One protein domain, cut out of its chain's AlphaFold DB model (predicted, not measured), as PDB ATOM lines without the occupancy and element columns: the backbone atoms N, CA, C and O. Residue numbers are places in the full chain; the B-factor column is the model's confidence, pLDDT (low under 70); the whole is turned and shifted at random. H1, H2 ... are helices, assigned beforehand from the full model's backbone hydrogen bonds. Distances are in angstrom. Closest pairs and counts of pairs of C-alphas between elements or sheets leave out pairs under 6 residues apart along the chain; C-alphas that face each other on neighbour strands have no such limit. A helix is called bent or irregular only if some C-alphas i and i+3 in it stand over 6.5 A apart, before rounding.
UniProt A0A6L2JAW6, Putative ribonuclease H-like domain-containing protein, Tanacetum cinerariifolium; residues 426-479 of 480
ATOM      1  N   GLY A 426     299.284 265.173 221.299       81.44
ATOM      2  CA  GLY A 426     300.607 264.714 220.890       81.44
ATOM      3  C   GLY A 426     300.539 263.483 219.984       81.44
ATOM      4  O   GLY A 426     299.664 262.629 220.117       81.44
ATOM      5  N   LYS A 427     301.488 263.375 219.048       84.88
ATOM      6  CA  LYS A 427     301.623 262.180 218.203       84.88
ATOM      7  C   LYS A 427     302.153 261.023 219.049       84.88
ATOM      8  O   LYS A 427     303.180 261.166 219.706       84.88
ATOM      9  N   SER A 428     301.484 259.877 218.998       84.81
ATOM     10  CA  SER A 428     301.988 258.651 219.613       84.81
ATOM     11  C   SER A 428     303.180 258.086 218.832       84.81
ATOM     12  O   SER A 428     303.258 258.195 217.607       84.81
ATOM     13  N   ALA A 429     304.103 257.450 219.553       83.50
ATOM     14  CA  ALA A 429     305.221 256.698 218.999       83.50
ATOM     15  C   ALA A 429     305.296 255.326 219.683       83.50
ATOM     16  O   ALA A 429     305.077 255.220 220.889       83.50
ATOM     17  N   SER A 430     305.611 254.274 218.924       83.81
ATOM     18  CA  SER A 430     305.825 252.920 219.463       83.81
ATOM     19  C   SER A 430     307.151 252.774 220.212       83.81
ATOM     20  O   SER A 430     307.307 251.868 221.023       83.81
ATOM     21  N   THR A 431     308.109 253.649 219.907       83.94
ATOM     22  CA  THR A 431     309.493 253.594 220.377       83.94
ATOM     23  C   THR A 431     309.795 254.917 221.086       83.94
ATOM     24  O   THR A 431     309.795 255.946 220.410       83.94
ATOM     25  N   PRO A 432     310.011 254.938 222.417       84.06
ATOM     26  CA  PRO A 432     310.123 256.191 223.175       84.06
ATOM     27  C   PRO A 432     311.323 257.075 222.808       84.06
ATOM     28  O   PRO A 432     311.239 258.292 222.939       84.06
ATOM     29  N   ILE A 433     312.435 256.479 222.371       85.25
ATOM     30  CA  ILE A 433     313.640 257.182 221.913       85.25
ATOM     31  C   ILE A 433     314.441 256.284 220.959       85.25
ATOM     32  O   ILE A 433     314.374 255.058 221.052       85.25
ATOM     33  N   ASP A 434     315.211 256.889 220.058       83.19
ATOM     34  CA  ASP A 434     316.240 256.202 219.274       83.19
ATOM     35  C   ASP A 434     317.484 255.970 220.151       83.19
ATOM     36  O   ASP A 434     318.017 256.911 220.734       83.19
ATOM     37  N   THR A 435     317.939 254.721 220.278       79.62
ATOM     38  CA  THR A 435     319.078 254.359 221.140       79.62
ATOM     39  C   THR A 435     320.446 254.634 220.517       79.62
ATOM     40  O   THR A 435     321.438 254.647 221.244       79.62
ATOM     41  N   GLU A 436     320.530 254.820 219.197       80.69
ATOM     42  CA  GLU A 436     321.797 255.040 218.483       80.69
ATOM     43  C   GLU A 436     322.120 256.529 218.302       80.69
ATOM     44  O   GLU A 436     323.276 256.893 218.078       80.69
ATOM     45  N   LYS A 437     321.118 257.409 218.421       77.94
ATOM     46  CA  LYS A 437     321.301 258.863 218.333       77.94
ATOM     47  C   LYS A 437     321.477 259.467 219.732       77.94
ATOM     48  O   LYS A 437     320.554 259.382 220.540       77.94
ATOM     49  N   PRO A 438     322.617 260.114 220.042       75.44
ATOM     50  CA  PRO A 438     322.744 260.852 221.291       75.44
ATOM     51  C   PRO A 438     321.764 262.031 221.304       75.44
ATOM     52  O   PRO A 438     321.599 262.721 220.297       75.44
ATOM     53  N   LEU A 439     321.166 262.301 222.466       82.06
ATOM     54  CA  LEU A 439     320.532 263.591 222.721       82.06
ATOM     55  C   LEU A 439     321.625 264.671 222.696       82.06
ATOM     56  O   LEU A 439     322.602 264.598 223.444       82.06
ATOM     57  N   LEU A 440     321.475 265.643 221.801       82.25
ATOM     58  CA  LEU A 440     322.363 266.793 221.637       82.25
ATOM     59  C   LEU A 440     321.567 268.066 221.938       82.25
ATOM     60  O   LEU A 440     320.353 268.083 221.741       82.25
ATOM     61  N   LYS A 441     322.238 269.140 222.379       82.31
ATOM     62  CA  LYS A 441     321.574 270.446 222.449       82.31
ATOM     63  C   LYS A 441     321.223 270.896 221.030       82.31
ATOM     64  O   LYS A 441     322.116 271.059 220.201       82.31
ATOM     65  N   ASP A 442     319.939 271.141 220.806       84.81
ATOM     66  CA  ASP A 442     319.458 271.914 219.669       84.81
ATOM     67  C   ASP A 442     319.884 273.390 219.860       84.81
ATOM     68  O   ASP A 442     319.588 273.971 220.912       84.81
ATOM     69  N   PRO A 443     320.654 273.991 218.931       84.88
ATOM     70  CA  PRO A 443     321.036 275.398 219.012       84.88
ATOM     71  C   PRO A 443     319.915 276.353 218.572       84.88
ATOM     72  O   PRO A 443     319.978 277.527 218.935       84.88
ATOM     73  N   ASP A 444     318.927 275.860 217.818       91.19
ATOM     74  CA  ASP A 444     317.837 276.636 217.215       91.19
ATOM     75  C   ASP A 444     316.476 276.381 217.910       91.19
ATOM     76  O   ASP A 444     315.481 277.038 217.600       91.19
ATOM     77  N   GLY A 445     316.426 275.432 218.853       83.31
ATOM     78  CA  GLY A 445     315.243 275.092 219.648       83.31
ATOM     79  C   GLY A 445     314.905 276.102 220.756       83.31
ATOM     80  O   GLY A 445     315.768 276.816 221.268       83.31
ATOM     81  N   GLU A 446     313.632 276.136 221.158       85.62
ATOM     82  CA  GLU A 446     313.142 276.995 222.245       85.62
ATOM     83  C   GLU A 446     313.625 276.499 223.625       85.62
ATOM     84  O   GLU A 446     313.561 275.305 223.929       85.62
ATOM     85  N   ASP A 447     314.094 277.416 224.484       84.12
ATOM     86  CA  ASP A 447     314.479 277.094 225.866       84.12
ATOM     87  C   ASP A 447     313.233 276.698 226.688       84.12
ATOM     88  O   ASP A 447     312.284 277.471 226.836       84.12
ATOM     89  N   VAL A 448     313.254 275.495 227.268       84.19
ATOM     90  CA  VAL A 448     312.178 274.959 228.120       84.19
ATOM     91  C   VAL A 448     312.361 275.428 229.566       84.19
ATOM     92  O   VAL A 448     313.476 275.423 230.091       84.19
ATOM     93  N   ASP A 449     311.268 275.783 230.252       90.44
ATOM     94  CA  ASP A 449     311.318 276.075 231.688       90.44
ATOM     95  C   ASP A 449     311.788 274.854 232.503       90.44
ATOM     96  O   ASP A 449     311.253 273.746 232.407       90.44
ATOM     97  N   VAL A 450     312.778 275.088 233.363       88.88
ATOM     98  CA  VAL A 450     313.464 274.057 234.149       88.88
ATOM     99  C   VAL A 450     312.521 273.390 235.158       88.88
ATOM    100  O   VAL A 450     312.613 272.180 235.361       88.88
ATOM    101  N   ASN A 451     311.581 274.123 235.765       90.25
ATOM    102  CA  ASN A 451     310.635 273.531 236.723       90.25
ATOM    103  C   ASN A 451     309.618 272.623 236.019       90.25
ATOM    104  O   ASN A 451     309.292 271.539 236.514       90.25
ATOM    105  N   THR A 452     309.170 273.041 234.839       90.19
ATOM    106  CA  THR A 452     308.284 272.293 233.948       90.19
ATOM    107  C   THR A 452     308.970 271.013 233.479       90.19
ATOM    108  O   THR A 452     308.406 269.930 233.648       90.19
ATOM    109  N   TYR A 453     310.217 271.103 233.003       90.06
ATOM    110  CA  TYR A 453     311.007 269.946 232.577       90.06
ATOM    111  C   TYR A 453     311.249 268.952 233.722       90.06
ATOM    112  O   TYR A 453     310.926 267.768 233.596       90.06
ATOM    113  N   ILE A 454     311.713 269.428 234.886       90.06
ATOM    114  CA  ILE A 454     311.887 268.588 236.084       90.06
ATOM    115  C   ILE A 454     310.555 267.939 236.486       90.06
ATOM    116  O   ILE A 454     310.532 266.762 236.857       90.06
ATOM    117  N   SER A 455     309.426 268.648 236.371       91.06
ATOM    118  CA  SER A 455     308.123 268.053 236.664       91.06
ATOM    119  C   SER A 455     307.668 267.029 235.622       91.06
ATOM    120  O   SER A 455     306.964 266.096 236.018       91.06
ATOM    121  N   MET A 456     308.018 267.173 234.339       92.06
ATOM    122  CA  MET A 456     307.760 266.156 233.311       92.06
ATOM    123  C   MET A 456     308.565 264.891 233.616       92.06
ATOM    124  O   MET A 456     307.992 263.804 233.696       92.06
ATOM    125  N   ILE A 457     309.870 265.038 233.870       91.50
ATOM    126  CA  ILE A 457     310.765 263.932 234.231       91.50
ATOM    127  C   ILE A 457     310.279 263.221 235.498       91.50
ATOM    128  O   ILE A 457     310.140 262.001 235.480       91.50
ATOM    129  N   GLY A 458     309.934 263.951 236.564       88.38
ATOM    130  CA  GLY A 458     309.411 263.359 237.801       88.38
ATOM    131  C   GLY A 458     308.111 262.567 237.597       88.38
ATOM    132  O   GLY A 458     307.977 261.454 238.107       88.38
ATOM    133  N   SER A 459     307.183 263.088 236.787       90.69
ATOM    134  CA  SER A 459     305.955 262.370 236.417       90.69
ATOM    135  C   SER A 459     306.232 261.112 235.583       90.69
ATOM    136  O   SER A 459     305.619 260.067 235.812       90.69
ATOM    137  N   LEU A 460     307.179 261.165 234.645       90.38
ATOM    138  CA  LEU A 460     307.554 260.004 233.836       90.38
ATOM    139  C   LEU A 460     308.339 258.954 234.640       90.38
ATOM    140  O   LEU A 460     308.123 257.762 234.435       90.38
ATOM    141  N   MET A 461     309.190 259.368 235.586       88.12
ATOM    142  CA  MET A 461     309.876 258.471 236.523       88.12
ATOM    143  C   MET A 461     308.870 257.652 237.332       88.12
ATOM    144  O   MET A 461     309.016 256.433 237.414       88.12
ATOM    145  N   TYR A 462     307.814 258.291 237.846       84.50
ATOM    146  CA  TYR A 462     306.738 257.590 238.546       84.50
ATOM    147  C   TYR A 462     306.057 256.546 237.650       84.50
ATOM    148  O   TYR A 462     305.891 255.391 238.047       84.50
ATOM    149  N   LEU A 463     305.757 256.910 236.399       87.06
ATOM    150  CA  LEU A 463     305.129 256.022 235.418       87.06
ATOM    151  C   LEU A 463     305.968 254.770 235.086       87.06
ATOM    152  O   LEU A 463     305.386 253.724 234.783       87.06
ATOM    153  N   THR A 464     307.304 254.804 235.207       84.38
ATOM    154  CA  THR A 464     308.154 253.614 234.962       84.38
ATOM    155  C   THR A 464     307.817 252.416 235.856       84.38
ATOM    156  O   THR A 464     308.069 251.269 235.478       84.38
ATOM    157  N   SER A 465     307.183 252.659 237.010       77.31
ATOM    158  CA  SER A 465     306.741 251.620 237.945       77.31
ATOM    159  C   SER A 465     305.751 250.624 237.332       77.31
ATOM    160  O   SER A 465     305.765 249.457 237.729       77.31
ATOM    161  N   SER A 466     304.961 251.029 236.328       79.62
ATOM    162  CA  SER A 466     304.144 250.129 235.491       79.62
ATOM    163  C   SER A 466     304.585 250.081 234.021       79.62
ATOM    164  O   SER A 466     304.251 249.124 233.323       79.62
ATOM    165  N   ARG A 467     305.376 251.059 233.555       84.06
ATOM    166  CA  ARG A 467     305.925 251.154 232.191       84.06
ATOM    167  C   ARG A 467     307.457 251.003 232.168       84.06
ATOM    168  O   ARG A 467     308.170 251.982 231.945       84.06
ATOM    169  N   PRO A 468     308.008 249.794 232.382       82.06
ATOM    170  CA  PRO A 468     309.458 249.578 232.323       82.06
ATOM    171  C   PRO A 468     310.042 249.826 230.919       82.06
ATOM    172  O   PRO A 468     311.237 250.062 230.784       82.06
ATOM    173  N   ASP A 469     309.205 249.812 229.881       85.44
ATOM    174  CA  ASP A 469     309.563 250.069 228.485       85.44
ATOM    175  C   ASP A 469     310.000 251.519 228.209       85.44
ATOM    176  O   ASP A 469     310.825 251.743 227.325       85.44
ATOM    177  N   ILE A 470     309.519 252.503 228.984       88.00
ATOM    178  CA  ILE A 470     309.951 253.907 228.834       88.00
ATOM    179  C   ILE A 470     311.200 254.245 229.664       88.00
ATOM    180  O   ILE A 470     311.792 255.305 229.459       88.00
ATOM    181  N   LEU A 471     311.625 253.364 230.581       87.69
ATOM    182  CA  LEU A 471     312.653 253.643 231.595       87.69
ATOM    183  C   LEU A 471     313.965 254.173 230.994       87.69
ATOM    184  O   LEU A 471     314.507 255.158 231.488       87.69
ATOM    185  N   PHE A 472     314.449 253.570 229.902       87.50
ATOM    186  CA  PHE A 472     315.672 254.025 229.230       87.50
ATOM    187  C   PHE A 472     315.559 255.474 228.735       87.50
ATOM    188  O   PHE A 472     316.470 256.265 228.962       87.50
ATOM    189  N   ALA A 473     314.438 255.836 228.102       89.44
ATOM    190  CA  ALA A 473     314.218 257.185 227.587       89.44
ATOM    191  C   ALA A 473     314.123 258.210 228.725       89.44
ATOM    192  O   ALA A 473     314.780 259.246 228.671       89.44
ATOM    193  N   VAL A 474     313.397 257.889 229.803       90.31
ATOM    194  CA  VAL A 474     313.304 258.756 230.989       90.31
ATOM    195  C   VAL A 474     314.689 258.982 231.610       90.31
ATOM    196  O   VAL A 474     315.066 260.124 231.861       90.31
ATOM    197  N   CYS A 475     315.494 257.928 231.778       87.19
ATOM    198  CA  CYS A 475     316.861 258.021 232.307       87.19
ATOM    199  C   CYS A 475     317.895 258.628 231.334       87.19
ATOM    200  O   CYS A 475     319.014 258.940 231.759       87.19
ATOM    201  N   ALA A 476     317.566 258.768 230.048       86.50
ATOM    202  CA  ALA A 476     318.370 259.498 229.069       86.50
ATOM    203  C   ALA A 476     318.049 261.000 229.108       86.50
ATOM    204  O   ALA A 476     318.972 261.810 229.174       86.50
ATOM    205  N   CYS A 477     316.761 261.354 229.143       88.31
ATOM    206  CA  CYS A 477     316.287 262.735 229.247       88.31
ATOM    207  C   CYS A 477     316.659 263.380 230.593       88.31
ATOM    208  O   CYS A 477     317.150 264.500 230.607       88.31
ATOM    209  N   ALA A 478     316.554 262.655 231.714       87.69
ATOM    210  CA  ALA A 478     316.861 263.135 233.075       87.69
ATOM    211  C   ALA A 478     318.347 263.497 233.356       87.69
ATOM    212  O   ALA A 478     318.770 263.538 234.511       87.69
ATOM    213  N   ARG A 479     319.158 263.688 232.311       84.12
ATOM    214  CA  ARG A 479     320.573 264.099 232.353       84.12
ATOM    215  C   ARG A 479     320.792 265.534 231.857       84.12
ATOM    216  O   ARG A 479     321.925 266.010 231.928       84.12
TER     217      ARG A 479
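Overview. This is residues 426 to 479 of the 480 residues of the protein "Putative ribonuclease H-like domain-containing protein" of Tanacetum cinerariifolium (UniProt A0A6L2JAW6). A long stretch without named elements, residues 426 to 449, winds in a wide arc into a helical hairpin, in which the longer H1 and the shorter H2 lie side by side. Residues 440 to 452, of which 450 to 452 belong to H1, stick out. The printed part has 54 residues, 24 of them in the two named helices, under half; its class is all helix. It is only just loose, close to compact, with a radius of gyration of the C-alphas of 12.1 A and spans of 34 by 27 by 23 A.

Arrangement. H1, residues 450 to 463, touches H2, residues 468 to 477, with its residues 457 to 461 alone. Their closest C-alphas, those of Met 461 and Val 474, are 6.5 A apart. The hairpin's helices run opposite ways at a shallow tilt of 20 degrees. Every O i to N i+4 pair is within hydrogen-bond range in H1, and 4 of 6 in H2.

Along the chain. H1 begins at C-alpha 450 (313.464, 274.057, 234.149) and is 19.9 A long. H2 is 15.1 A long and ends at C-alpha 477 (316.287, 262.735, 229.247); it is irregular, with C-alphas 469 and 472 7.3 A apart.

Size, cuts and confidence. The two C-alphas farthest apart, those of Asp 444 and Ser 466, are 35.0 A apart. The link from H1 to H2 is tight. The printed part has no cut, and no printed residue is under 70 in pLDDT.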